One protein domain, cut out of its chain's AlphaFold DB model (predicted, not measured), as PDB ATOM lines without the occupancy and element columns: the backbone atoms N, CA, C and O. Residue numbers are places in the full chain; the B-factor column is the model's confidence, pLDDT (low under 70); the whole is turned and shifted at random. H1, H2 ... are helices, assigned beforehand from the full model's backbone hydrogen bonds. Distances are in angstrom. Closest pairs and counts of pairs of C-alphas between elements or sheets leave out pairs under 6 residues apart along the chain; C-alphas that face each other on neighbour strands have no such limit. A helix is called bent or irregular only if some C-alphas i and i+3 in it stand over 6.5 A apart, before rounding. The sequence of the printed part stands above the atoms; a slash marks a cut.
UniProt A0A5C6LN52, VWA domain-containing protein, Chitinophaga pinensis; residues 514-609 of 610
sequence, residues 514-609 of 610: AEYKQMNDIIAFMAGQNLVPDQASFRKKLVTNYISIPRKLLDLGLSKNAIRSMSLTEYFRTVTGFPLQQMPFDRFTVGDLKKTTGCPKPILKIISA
ATOM      1  N   ALA A 514      34.232   5.810  19.310       86.31
ATOM      2  CA  ALA A 514      35.517   5.114  19.285       86.31
ATOM      3  C   ALA A 514      35.828   4.537  17.894       86.31
ATOM      4  O   ALA A 514      36.953   4.667  17.413       86.31
ATOM      5  N   GLU A 515      34.835   3.947  17.227       88.81
ATOM      6  CA  GLU A 515      34.949   3.438  15.858       88.81
ATOM      7  C   GLU A 515      35.191   4.570  14.855       88.81
ATOM      8  O   GLU A 515      36.011   4.420  13.952       88.81
ATOM      9  N   TYR A 516      34.539   5.722  15.035       91.38
ATOM     10  CA  TYR A 516      34.765   6.914  14.219       91.38
ATOM     11  C   TYR A 516      36.200   7.434  14.367       91.38
ATOM     12  O   TYR A 516      36.881   7.685  13.373       91.38
ATOM     13  N   LYS A 517      36.708   7.512  15.604       89.75
ATOM     14  CA  LYS A 517      38.111   7.864  15.855       89.75
ATOM     15  C   LYS A 517      39.071   6.854  15.218       89.75
ATOM     16  O   LYS A 517      40.004   7.264  14.535       89.75
ATOM     17  N   GLN A 518      38.816   5.554  15.384       88.19
ATOM     18  CA  GLN A 518      39.615   4.498  14.757       88.19
ATOM     19  C   GLN A 518      39.610   4.625  13.226       88.19
ATOM     20  O   GLN A 518      40.650   4.439  12.599       88.19
ATOM     21  N   MET A 519      38.465   4.960  12.623       89.88
ATOM     22  CA  MET A 519      38.350   5.179  11.181       89.88
ATOM     23  C   MET A 519      39.209   6.362  10.725       89.88
ATOM     24  O   MET A 519      39.978   6.226   9.775       89.88
ATOM     25  N   ASN A 520      39.140   7.490  11.434       90.12
ATOM     26  CA  ASN A 520      39.970   8.658  11.140       90.12
ATOM     27  C   ASN A 520      41.463   8.344  11.274       90.12
ATOM     28  O   ASN A 520      42.244   8.714  10.399       90.12
ATOM     29  N   ASP A 521      41.855   7.596  12.309       88.50
ATOM     30  CA  ASP A 521      43.236   7.145  12.475       88.50
ATOM     31  C   ASP A 521      43.662   6.271  11.284       88.50
ATOM     32  O   ASP A 521      44.709   6.511  10.682       88.50
ATOM     33  N   ILE A 522      42.842   5.290  10.882       89.50
ATOM     34  CA  ILE A 522      43.109   4.434   9.714       89.50
ATOM     35  C   ILE A 522      43.309   5.282   8.453       89.50
ATOM     36  O   ILE A 522      44.308   5.094   7.756       89.50
ATOM     37  N   ILE A 523      42.413   6.235   8.182       88.25
ATOM     38  CA  ILE A 523      42.502   7.127   7.019       88.25
ATOM     39  C   ILE A 523      43.786   7.971   7.084       88.25
ATOM     40  O   ILE A 523      44.531   8.015   6.105       88.25
ATOM     41  N   ALA A 524      44.132   8.543   8.241       86.06
ATOM     42  CA  ALA A 524      45.364   9.313   8.437       86.06
ATOM     43  C   ALA A 524      46.640   8.468   8.241       86.06
ATOM     44  O   ALA A 524      47.618   8.914   7.625       86.06
ATOM     45  N   PHE A 525      46.643   7.212   8.702       86.69
ATOM     46  CA  PHE A 525      47.740   6.269   8.459       86.69
ATOM     47  C   PHE A 525      47.851   5.885   6.980       86.69
ATOM     48  O   PHE A 525      48.966   5.747   6.462       86.69
ATOM     49  N   MET A 526      46.720   5.733   6.288       86.06
ATOM     50  CA  MET A 526      46.678   5.503   4.841       86.06
ATOM     51  C   MET A 526      47.138   6.731   4.053       86.06
ATOM     52  O   MET A 526      47.767   6.575   3.011       86.06
ATOM     53  N   ALA A 527      46.907   7.939   4.574       83.31
ATOM     54  CA  ALA A 527      47.411   9.193   4.013       83.31
ATOM     55  C   ALA A 527      48.930   9.325   4.144       83.31
ATOM     56  O   ALA A 527      49.568  10.089   3.420       83.31
ATOM     57  N   GLY A 528      49.517   8.598   5.098       83.56
ATOM     58  CA  GLY A 528      50.898   8.797   5.502       83.56
ATOM     59  C   GLY A 528      51.102  10.109   6.258       83.56
ATOM     60  O   GLY A 528      52.208  10.636   6.218       83.56
ATOM     61  N   GLN A 529      50.087  10.631   6.961       84.44
ATOM     62  CA  GLN A 529      50.227  11.829   7.812       84.44
ATOM     63  C   GLN A 529      51.260  11.630   8.933       84.44
ATOM     64  O   GLN A 529      51.890  12.576   9.394       84.44
ATOM     65  N   ASN A 530      51.496  10.379   9.336       83.62
ATOM     66  CA  ASN A 530      52.558   9.998  10.264       83.62
ATOM     67  C   ASN A 530      53.961   9.945   9.618       83.62
ATOM     68  O   ASN A 530      54.925   9.542  10.273       83.62
ATOM     69  N   LEU A 531      54.088  10.266   8.327       85.56
ATOM     70  CA  LEU A 531      55.322  10.195   7.548       85.56
ATOM     71  C   LEU A 531      55.724  11.593   7.066       85.56
ATOM     72  O   LEU A 531      54.887  12.441   6.793       85.56
ATOM     73  N   VAL A 532      57.028  11.812   6.904       82.44
ATOM     74  CA  VAL A 532      57.553  13.069   6.358       82.44
ATOM     75  C   VAL A 532      57.396  13.063   4.830       82.44
ATOM     76  O   VAL A 532      57.958  12.157   4.192       82.44
ATOM     77  N   PRO A 533      56.680  14.040   4.237       71.44
ATOM     78  CA  PRO A 533      56.594  14.200   2.786       71.44
ATOM     79  C   PRO A 533      57.993  14.331   2.161       71.44
ATOM     80  O   PRO A 533      58.935  14.778   2.809       71.44
ATOM     81  N   ASP A 534      58.160  13.884   0.916       72.25
ATOM     82  CA  ASP A 534      59.394  14.041   0.120       72.25
ATOM     83  C   ASP A 534      60.646  13.268   0.580       72.25
ATOM     84  O   ASP A 534      61.695  13.322  -0.065       72.25
ATOM     85  N   GLN A 535      60.555  12.436   1.622       80.94
ATOM     86  CA  GLN A 535      61.619  11.471   1.911       80.94
ATOM     87  C   GLN A 535      61.653  10.348   0.862       80.94
ATOM     88  O   GLN A 535      60.636   9.716   0.578       80.94
ATOM     89  N   ALA A 536      62.850   9.962   0.402       79.19
ATOM     90  CA  ALA A 536      63.037   8.821  -0.511       79.19
ATOM     91  C   ALA A 536      62.432   7.499   0.020       79.19
ATOM     92  O   ALA A 536      62.072   6.602  -0.742       79.19
ATOM     93  N   SER A 537      62.287   7.378   1.346       84.06
ATOM     94  CA  SER A 537      61.684   6.217   2.010       84.06
ATOM     95  C   SER A 537      60.157   6.278   2.157       84.06
ATOM     96  O   SER A 537      59.573   5.277   2.578       84.06
ATOM     97  N   PHE A 538      59.503   7.393   1.794       84.94
ATOM     98  CA  PHE A 538      58.074   7.641   2.025       84.94
ATOM     99  C   PHE A 538      57.202   6.486   1.528       84.94
ATOM    100  O   PHE A 538      56.503   5.868   2.319       84.94
ATOM    101  N   ARG A 539      57.324   6.085   0.255       83.00
ATOM    102  CA  ARG A 539      56.500   5.003  -0.325       83.00
ATOM    103  C   ARG A 539      56.735   3.639   0.323       83.00
ATOM    104  O   ARG A 539      55.804   2.859   0.505       83.00
ATOM    105  N   LYS A 540      57.980   3.342   0.714       86.81
ATOM    106  CA  LYS A 540      58.310   2.106   1.444       86.81
ATOM    107  C   LYS A 540      57.657   2.104   2.830       86.81
ATOM    108  O   LYS A 540      57.143   1.068   3.259       86.81
ATOM    109  N   LYS A 541      57.672   3.250   3.519       88.00
ATOM    110  CA  LYS A 541      57.002   3.436   4.811       88.00
ATOM    111  C   LYS A 541      55.476   3.406   4.657       88.00
ATOM    112  O   LYS A 541      54.828   2.727   5.438       88.00
ATOM    113  N   LEU A 542      54.923   3.983   3.591       88.38
ATOM    114  CA  LEU A 542      53.493   3.951   3.275       88.38
ATOM    115  C   LEU A 542      52.981   2.519   3.070       88.38
ATOM    116  O   LEU A 542      52.039   2.100   3.728       88.38
ATOM    117  N   VAL A 543      53.662   1.705   2.257       90.81
ATOM    118  CA  VAL A 543      53.325   0.271   2.125       90.81
ATOM    119  C   VAL A 543      53.424  -0.454   3.470       90.81
ATOM    120  O   VAL A 543      52.671  -1.387   3.741       90.81
ATOM    121  N   THR A 544      54.345  -0.032   4.340       91.38
ATOM    122  CA  THR A 544      54.451  -0.586   5.695       91.38
ATOM    123  C   THR A 544      53.248  -0.192   6.557       91.38
ATOM    124  O   THR A 544      52.743  -1.064   7.263       91.38
ATOM    125  N   ASN A 545      52.742   1.047   6.448       91.69
ATOM    126  CA  ASN A 545      51.484   1.464   7.077       91.69
ATOM    127  C   ASN A 545      50.333   0.561   6.609       91.69
ATOM    128  O   ASN A 545      49.679  -0.053   7.449       91.69
ATOM    129  N   TYR A 546      50.166   0.379   5.293       92.75
ATOM    130  CA  TYR A 546      49.106  -0.468   4.729       92.75
ATOM    131  C   TYR A 546      49.191  -1.928   5.208       92.75
ATOM    132  O   TYR A 546      48.198  -2.548   5.556       92.75
ATOM    133  N   ILE A 547      50.394  -2.497   5.316       93.81
ATOM    134  CA  ILE A 547      50.565  -3.855   5.868       93.81
ATOM    135  C   ILE A 547      50.268  -3.900   7.376       93.81
ATOM    136  O   ILE A 547      49.897  -4.949   7.907       93.81
ATOM    137  N   SER A 548      50.493  -2.796   8.090       91.94
ATOM    138  CA  SER A 548      50.322  -2.731   9.538       91.94
ATOM    139  C   SER A 548      48.873  -2.550   9.974       91.94
ATOM    140  O   SER A 548      48.521  -3.111  11.006       91.94
ATOM    141  N   ILE A 549      48.040  -1.845   9.203       91.50
ATOM    142  CA  ILE A 549      46.654  -1.538   9.585       91.50
ATOM    143  C   ILE A 549      45.840  -2.828   9.818       91.50
ATOM    144  O   ILE A 549      45.454  -3.050  10.968       91.50
ATOM    145  N   PRO A 550      45.666  -3.743   8.834       91.06
ATOM    146  CA  PRO A 550      44.909  -4.977   9.054       91.06
ATOM    147  C   PRO A 550      45.478  -5.816  10.197       91.06
ATOM    148  O   PRO A 550      44.736  -6.377  10.984       91.06
ATOM    149  N   ARG A 551      46.810  -5.881  10.319       91.88
ATOM    150  CA  ARG A 551      47.491  -6.826  11.220       91.88
ATOM    151  C   ARG A 551      47.648  -6.338  12.653       91.88
ATOM    152  O   ARG A 551      47.863  -7.154  13.533       91.88
ATOM    153  N   LYS A 552      47.706  -5.023  12.870       87.62
ATOM    154  CA  LYS A 552      47.998  -4.429  14.184       87.62
ATOM    155  C   LYS A 552      46.843  -3.603  14.723       87.62
ATOM    156  O   LYS A 552      46.651  -3.594  15.930       87.62
ATOM    157  N   LEU A 553      46.129  -2.879  13.858       83.88
ATOM    158  CA  LEU A 553      45.004  -2.043  14.283       83.88
ATOM    159  C   LEU A 553      43.694  -2.832  14.305       83.88
ATOM    160  O   LEU A 553      42.891  -2.618  15.208       83.88
ATOM    161  N   LEU A 554      43.509  -3.741  13.343       84.44
ATOM    162  CA  LEU A 554      42.310  -4.586  13.227       84.44
ATOM    163  C   LEU A 554      42.528  -6.034  13.691       84.44
ATOM    164  O   LEU A 554      41.580  -6.804  13.727       84.44
ATOM    165  N   ASP A 555      43.771  -6.399  14.028       85.69
ATOM    166  CA  ASP A 555      44.170  -7.745  14.479       85.69
ATOM    167  C   ASP A 555      43.718  -8.894  13.552       85.69
ATOM    168  O   ASP A 555      43.461 -10.022  13.964       85.69
ATOM    169  N   LEU A 556      43.647  -8.613  12.250       86.31
ATOM    170  CA  LEU A 556      43.336  -9.604  11.232       86.31
ATOM    171  C   LEU A 556      44.549 -10.514  11.032       86.31
ATOM    172  O   LEU A 556      45.660 -10.044  10.750       86.31
ATOM    173  N   GLY A 557      44.327 -11.830  11.086       86.44
ATOM    174  CA  GLY A 557      45.330 -12.889  10.886       86.44
ATOM    175  C   GLY A 557      45.928 -12.977   9.471       86.44
ATOM    176  O   GLY A 557      46.364 -14.041   9.036       86.44
ATOM    177  N   LEU A 558      45.951 -11.874   8.720       89.75
ATOM    178  CA  LEU A 558      46.413 -11.799   7.340       89.75
ATOM    179  C   LEU A 558      47.947 -11.783   7.247       89.75
ATOM    180  O   LEU A 558      48.662 -11.079   7.977       89.75
ATOM    181  N   SER A 559      48.480 -12.534   6.280       93.56
ATOM    182  CA  SER A 559      49.916 -12.538   5.991       93.56
ATOM    183  C   SER A 559      50.346 -11.252   5.271       93.56
ATOM    184  O   SER A 559      49.586 -10.644   4.515       93.56
ATOM    185  N   LYS A 560      51.612 -10.844   5.442       94.25
ATOM    186  CA  LYS A 560      52.160  -9.662   4.741       94.25
ATOM    187  C   LYS A 560      52.067  -9.789   3.217       94.25
ATOM    188  O   LYS A 560      51.939  -8.775   2.539       94.25
ATOM    189  N   ASN A 561      52.185 -11.008   2.690       93.44
ATOM    190  CA  ASN A 561      52.131 -11.256   1.252       93.44
ATOM    191  C   ASN A 561      50.698 -11.148   0.731       93.44
ATOM    192  O   ASN A 561      50.506 -10.472  -0.271       93.44
ATOM    193  N   ALA A 562      49.719 -11.697   1.457       93.94
ATOM    194  CA  ALA A 562      48.303 -11.575   1.106       93.94
ATOM    195  C   ALA A 562      47.863 -10.105   1.028       93.94
ATOM    196  O   ALA A 562      47.249  -9.693   0.051       93.94
ATOM    197  N   ILE A 563      48.268  -9.283   2.005       93.75
ATOM    198  CA  ILE A 563      47.946  -7.848   1.996       93.75
ATOM    199  C   ILE A 563      48.612  -7.140   0.812       93.75
ATOM    200  O   ILE A 563      48.007  -6.276   0.194       93.75
ATOM    201  N   ARG A 564      49.855  -7.496   0.464       93.12
ATOM    202  CA  ARG A 564      50.564  -6.879  -0.672       93.12
ATOM    203  C   ARG A 564      49.919  -7.185  -2.020       93.12
ATOM    204  O   ARG A 564      49.992  -6.326  -2.893       93.12
ATOM    205  N   SER A 565      49.365  -8.384  -2.192       93.44
ATOM    206  CA  SER A 565      48.700  -8.811  -3.428       93.44
ATOM    207  C   SER A 565      47.245  -8.359  -3.528       93.44
ATOM    208  O   SER A 565      46.669  -8.450  -4.605       93.44
ATOM    209  N   MET A 566      46.654  -7.889  -2.430       92.25
ATOM    210  CA  MET A 566      45.275  -7.413  -2.385       92.25
ATOM    211  C   MET A 566      45.101  -6.189  -3.287       92.25
ATOM    212  O   MET A 566      45.949  -5.282  -3.271       92.25
ATOM    213  N   SER A 567      44.013  -6.161  -4.064       90.50
ATOM    214  CA  SER A 567      43.638  -4.968  -4.822       90.50
ATOM    215  C   SER A 567      43.353  -3.817  -3.856       90.50
ATOM    216  O   SER A 567      42.994  -4.035  -2.698       90.50
ATOM    217  N   LEU A 568      43.521  -2.572  -4.299       87.38
ATOM    218  CA  LEU A 568      43.232  -1.430  -3.436       87.38
ATOM    219  C   LEU A 568      41.748  -1.396  -3.052       87.38
ATOM    220  O   LEU A 568      41.452  -1.138  -1.893       87.38
ATOM    221  N   THR A 569      40.828  -1.725  -3.961       85.94
ATOM    222  CA  THR A 569      39.390  -1.820  -3.654       85.94
ATOM    223  C   THR A 569      39.112  -2.814  -2.533       85.94
ATOM    224  O   THR A 569      38.439  -2.478  -1.558       85.94
ATOM    225  N   GLU A 570      39.667  -4.024  -2.637       87.75
ATOM    226  CA  GLU A 570      39.491  -5.054  -1.617       87.75
ATOM    227  C   GLU A 570      40.145  -4.633  -0.303       87.75
ATOM    228  O   GLU A 570      39.528  -4.758   0.750       87.75
ATOM    229  N   TYR A 571      41.324  -4.010  -0.362       90.69
ATOM    230  CA  TYR A 571      42.004  -3.478   0.812       90.69
ATOM    231  C   TYR A 571      41.172  -2.422   1.541       90.69
ATOM    232  O   TYR A 571      40.991  -2.520   2.754       90.69
ATOM    233  N   PHE A 572      40.648  -1.424   0.824       88.44
ATOM    234  CA  PHE A 572      39.790  -0.393   1.407       88.44
ATOM    235  C   PHE A 572      38.550  -1.015   2.041       88.44
ATOM    236  O   PHE A 572      38.226  -0.683   3.181       88.44
ATOM    237  N   ARG A 573      37.909  -1.968   1.358       86.69
ATOM    238  CA  ARG A 573      36.773  -2.707   1.909       86.69
ATOM    239  C   ARG A 573      37.149  -3.463   3.184       86.69
ATOM    240  O   ARG A 573      36.402  -3.396   4.153       86.69
ATOM    241  N   THR A 574      38.303  -4.126   3.220       88.69
ATOM    242  CA  THR A 574      38.790  -4.842   4.409       88.69
ATOM    243  C   THR A 574      39.030  -3.902   5.588       88.69
ATOM    244  O   THR A 574      38.635  -4.225   6.702       88.69
ATOM    245  N   VAL A 575      39.678  -2.749   5.378       90.19
ATOM    246  CA  VAL A 575      40.085  -1.884   6.502       90.19
ATOM    247  C   VAL A 575      39.016  -0.900   6.955       90.19
ATOM    248  O   VAL A 575      39.006  -0.512   8.119       90.19
ATOM    249  N   THR A 576      38.119  -0.494   6.055       88.12
ATOM    250  CA  THR A 576      37.043   0.458   6.373       88.12
ATOM    251  C   THR A 576      35.699  -0.229   6.613       88.12
ATOM    252  O   THR A 576      34.837   0.327   7.289       88.12
ATOM    253  N   GLY A 577      35.498  -1.432   6.068       87.00
ATOM    254  CA  GLY A 577      34.186  -2.075   5.978       87.00
ATOM    255  C   GLY A 577      33.297  -1.509   4.865       87.00
ATOM    256  O   GLY A 577      32.204  -2.025   4.648       87.00
ATOM    257  N   PHE A 578      33.745  -0.475   4.139       86.94
ATOM    258  CA  PHE A 578      32.951   0.190   3.112       86.94
ATOM    259  C   PHE A 578      33.214  -0.393   1.715       86.94
ATOM    260  O   PHE A 578      34.369  -0.454   1.278       86.94
ATOM    261  N   PRO A 579      32.175  -0.808   0.974       83.19
ATOM    262  CA  PRO A 579      32.332  -1.275  -0.395       83.19
ATOM    263  C   PRO A 579      32.533  -0.078  -1.337       83.19
ATOM    264  O   PRO A 579      31.597   0.646  -1.670       83.19
ATOM    265  N   LEU A 580      33.771   0.133  -1.792       75.69
ATOM    266  CA  LEU A 580      34.065   1.127  -2.824       75.69
ATOM    267  C   LEU A 580      33.556   0.631  -4.182       75.69
ATOM    268  O   LEU A 580      34.182  -0.218  -4.814       75.69
ATOM    269  N   GLN A 581      32.432   1.169  -4.644       64.00
ATOM    270  CA  GLN A 581      31.964   0.982  -6.016       64.00
ATOM    271  C   GLN A 581      32.485   2.133  -6.897       64.00
ATOM    272  O   GLN A 581      32.638   3.259  -6.433       64.00
ATOM    273  N   GLN A 582      32.758   1.853  -8.179       57.22
ATOM    274  CA  GLN A 582      33.065   2.845  -9.232       57.22
ATOM    275  C   GLN A 582      34.465   3.498  -9.239       57.22
ATOM    276  O   GLN A 582      34.728   4.343 -10.096       57.22
ATOM    277  N   MET A 583      35.404   3.098  -8.374       63.81
ATOM    278  CA  MET A 583      36.794   3.571  -8.480       63.81
ATOM    279  C   MET A 583      37.665   2.581  -9.274       63.81
ATOM    280  O   MET A 583      37.585   1.379  -9.032       63.81
ATOM    281  N   PRO A 584      38.554   3.034 -10.185       67.81
ATOM    282  CA  PRO A 584      39.429   2.163 -10.982       67.81
ATOM    283  C   PRO A 584      40.609   1.599 -10.159       67.81
ATOM    284  O   PRO A 584      41.744   1.522 -10.635       67.81
ATOM    285  N   PHE A 585      40.359   1.251  -8.898       75.56
ATOM    286  CA  PHE A 585      41.344   0.795  -7.921       75.56
ATOM    287  C   PHE A 585      41.619  -0.705  -7.998       75.56
ATOM    288  O   PHE A 585      42.683  -1.135  -7.560       75.56
ATOM    289  N   ASP A 586      40.747  -1.479  -8.649       79.44
ATOM    290  CA  ASP A 586      40.936  -2.924  -8.844       79.44
ATOM    291  C   ASP A 586      42.214  -3.265  -9.618       79.44
ATOM    292  O   ASP A 586      42.783  -4.341  -9.459       79.44
ATOM    293  N   ARG A 587      42.696  -2.330 -10.445       82.69
ATOM    294  CA  ARG A 587      43.903  -2.504 -11.265       82.69
ATOM    295  C   ARG A 587      45.206  -2.337 -10.483       82.69
ATOM    296  O   ARG A 587      46.271  -2.591 -11.040       82.69
ATOM    297  N   PHE A 588      45.139  -1.875  -9.237       86.50
ATOM    298  CA  PHE A 588      46.306  -1.596  -8.407       86.50
ATOM    299  C   PHE A 588      46.278  -2.448  -7.153       86.50
ATOM    300  O   PHE A 588      45.238  -2.598  -6.517       86.50
ATOM    301  N   THR A 589      47.441  -2.950  -6.759       90.81
ATOM    302  CA  THR A 589      47.616  -3.659  -5.492       90.81
ATOM    303  C   THR A 589      48.273  -2.768  -4.444       90.81
ATOM    304  O   THR A 589      48.928  -1.771  -4.765       90.81
ATOM    305  N   VAL A 590      48.188  -3.155  -3.169       89.75
ATOM    306  CA  VAL A 590      48.947  -2.494  -2.088       89.75
ATOM    307  C   VAL A 590      50.452  -2.477  -2.392       89.75
ATOM    308  O   VAL A 590      51.150  -1.510  -2.077       89.75
ATOM    309  N   GLY A 591      50.981  -3.526  -3.033       88.12
ATOM    310  CA  GLY A 591      52.382  -3.594  -3.451       88.12
ATOM    311  C   GLY A 591      52.779  -2.524  -4.476       88.12
ATOM    312  O   GLY A 591      53.919  -2.047  -4.453       88.12
ATOM    313  N   ASP A 592      51.846  -2.100  -5.332       87.19
ATOM    314  CA  ASP A 592      52.098  -1.109  -6.383       87.19
ATOM    315  C   ASP A 592      52.292   0.309  -5.839       87.19
ATOM    316  O   ASP A 592      52.975   1.114  -6.476       87.19
ATOM    317  N   LEU A 593      51.839   0.594  -4.610       84.19
ATOM    318  CA  LEU A 593      52.116   1.860  -3.913       84.19
ATOM    319  C   LEU A 593      53.627   2.121  -3.743       84.19
ATOM    320  O   LEU A 593      54.057   3.262  -3.569       84.19
ATOM    321  N   LYS A 594      54.463   1.075  -3.832       83.62
ATOM    322  CA  LYS A 594      55.926   1.194  -3.789       83.62
ATOM    323  C   LYS A 594      56.528   1.774  -5.082       83.62
ATOM    324  O   LYS A 594      57.628   2.322  -5.024       83.62
ATOM    325  N   LYS A 595      55.858   1.638  -6.234       78.00
ATOM    326  CA  LYS A 595      56.400   1.953  -7.573       78.00
ATOM    327  C   LYS A 595      56.105   3.398  -7.971       78.00
ATOM    328  O   LYS A 595      54.983   3.856  -7.797       78.00
ATOM    329  N   THR A 596      57.091   4.114  -8.521       62.69
ATOM    330  CA  THR A 596      56.972   5.506  -9.014       62.69
ATOM    331  C   THR A 596      56.121   5.632 -10.274       62.69
ATOM    332  O   THR A 596      55.379   6.604 -10.405       62.69
ATOM    333  N   THR A 597      56.181   4.643 -11.158       52.72
ATOM    334  CA  THR A 597      55.398   4.550 -12.391       52.72
ATOM    335  C   THR A 597      54.150   3.693 -12.160       52.72
ATOM    336  O   THR A 597      54.244   2.553 -11.711       52.72
ATOM    337  N   GLY A 598      52.970   4.256 -12.432       54.81
ATOM    338  CA  GLY A 598      51.691   3.534 -12.414       54.81
ATOM    339  C   GLY A 598      50.747   3.853 -11.251       54.81
ATOM    340  O   GLY A 598      49.552   3.677 -11.414       54.81
ATOM    341  N   CYS A 599      51.212   4.384 -10.117       52.03
ATOM    342  CA  CYS A 599      50.304   4.758  -9.023       52.03
ATOM    343  C   CYS A 599      49.622   6.118  -9.317       52.03
ATOM    344  O   CYS A 599      50.338   7.106  -9.527       52.03
ATOM    345  N   PRO A 600      48.277   6.219  -9.350       51.91
ATOM    346  CA  PRO A 600      47.602   7.473  -9.668       51.91
ATOM    347  C   PRO A 600      47.913   8.563  -8.629       51.91
ATOM    348  O   PRO A 600      47.579   8.429  -7.454       51.91
ATOM    349  N   LYS A 601      48.470   9.698  -9.077       48.34
ATOM    350  CA  LYS A 601      48.537  10.956  -8.303       48.34
ATOM    351  C   LYS A 601      47.212  11.339  -7.595       48.34
ATOM    352  O   LYS A 601      47.310  11.900  -6.504       48.34
ATOM    353  N   PRO A 602      46.002  11.047  -8.128       45.16
ATOM    354  CA  PRO A 602      44.757  11.308  -7.399       45.16
ATOM    355  C   PRO A 602      44.543  10.462  -6.131       45.16
ATOM    356  O   PRO A 602      43.891  10.963  -5.223       45.16
ATOM    357  N   ILE A 603      45.130   9.263  -5.991       49.53
ATOM    358  CA  ILE A 603      45.002   8.458  -4.754       49.53
ATOM    359  C   ILE A 603      45.665   9.180  -3.577       49.53
ATOM    360  O   ILE A 603      45.086   9.271  -2.506       49.53
ATOM    361  N   LEU A 604      46.833   9.790  -3.790       47.75
ATOM    362  CA  LEU A 604      47.499  10.583  -2.750       47.75
ATOM    363  C   LEU A 604      46.760  11.895  -2.438       47.75
ATOM    364  O   LEU A 604      46.847  12.356  -1.310       47.75
ATOM    365  N   LYS A 605      46.019  12.472  -3.400       41.50
ATOM    366  CA  LYS A 605      45.230  13.703  -3.196       41.50
ATOM    367  C   LYS A 605      43.892  13.475  -2.490       41.50
ATOM    368  O   LYS A 605      43.507  14.309  -1.684       41.50
ATOM    369  N   ILE A 606      43.195  12.373  -2.773       45.09
ATOM    370  CA  ILE A 606      41.932  12.018  -2.099       45.09
ATOM    371  C   ILE A 606      42.196  11.697  -0.624       45.09
ATOM    372  O   ILE A 606      41.449  12.134   0.244       45.09
ATOM    373  N   ILE A 607      43.311  11.021  -0.334       40.28
ATOM    374  CA  ILE A 607      43.707  10.680   1.037       40.28
ATOM    375  C   ILE A 607      44.371  11.884   1.761       40.28
ATOM    376  O   ILE A 607      44.474  11.891   2.981       40.28
ATOM    377  N   SER A 608      44.792  12.941   1.048       30.73
ATOM    378  CA  SER A 608      45.327  14.178   1.654       30.73
ATOM    379  C   SER A 608      44.317  15.326   1.789       30.73
ATOM    380  O   SER A 608      44.675  16.361   2.341       30.73
ATOM    381  N   ALA A 609      43.119  15.201   1.207       27.73
ATOM    382  CA  ALA A 609      42.079  16.240   1.190       27.73
ATOM    383  C   ALA A 609      40.808  15.848   1.972       27.73
ATOM    384  O   ALA A 609      39.806  16.554   1.870       27.73
TER     385      ALA A 609
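AT A GLANCE: This is residues 514 to 609 of the 610 residues of the protein "VWA domain-containing protein" of Chitinophaga pinensis (UniProt A0A5C6LN52). Two long helices, H1 and H2, lie side by side as a hairpin, and the short H3 and H5 pack on H2. A long loop, residues 577 to 589, leads from H4 to H5, and H6 sits near the end of H1, touching no helix. The 96 printed residues, with six named helices in order H1 to H6 and no named strand, are all helix in class. The whole is compact, with a radius of gyration of the C-alphas of 12.6 A and spans of 33 by 27 by 27 A.

HOW THE PARTS SIT: Start at H1, residues 514 to 527; its residues 522 to 526 alone touch H2, residues 538 to 553, opposite ways at a shallow tilt of 23 degrees, closest at C-alphas 525 and 545, 6.2 A. H2, the hub, is only just irregular, C-alphas 547 and 550 being 6.6 A apart, with a kink of 34 degrees near residue 547. There C-alpha 547 is 6.1 A from C-alpha 560 of H3, residues 560 to 565, the closest pair of a touch at a steep tilt of 66 degrees. H4, residues 568 to 576, only just touches H1 and H2, with 3 pairs of C-alphas within 8 A each; the closest are 519 and 576, 6.9 A, and 550 and 575, 6.3 A. H5, residues 590 to 594, touches H2 at C-alphas 539 and 594, 5.2 A, and H3 at 564 and 591, 4.7 A, the closest pairs. H6, residues 601 to 606, is close to but not clearly touching H1, closest at C-alphas 527 and 604, 6.9 A. Every O i to N i+4 pair is within hydrogen-bond range in H1, H3, H4 and H6, against 10 of 12 in H2 and 0 of 1 in H5, where 2 of 2 O i to N i+3 pairs are.

IN THESE COORDINATES: Find C-alpha 514 at (35.517, 5.114, 19.285); from there H1 runs 19.8 A to C-alpha 527. H2 runs 20.4 A from C-alpha 538 at (58.074, 7.641, 2.025), and H4 11.8 A. H6 ends at C-alpha 606 at (41.932, 12.018, -2.099).

THE WHOLE: The C-alphas farthest apart, of Ala 514 and Thr 597, are 37.4 A apart. The printed part has no cut, and the link from H4 to H5 is long. Look for pLDDT under 70 at residues 581 to 584 and 596 to 609.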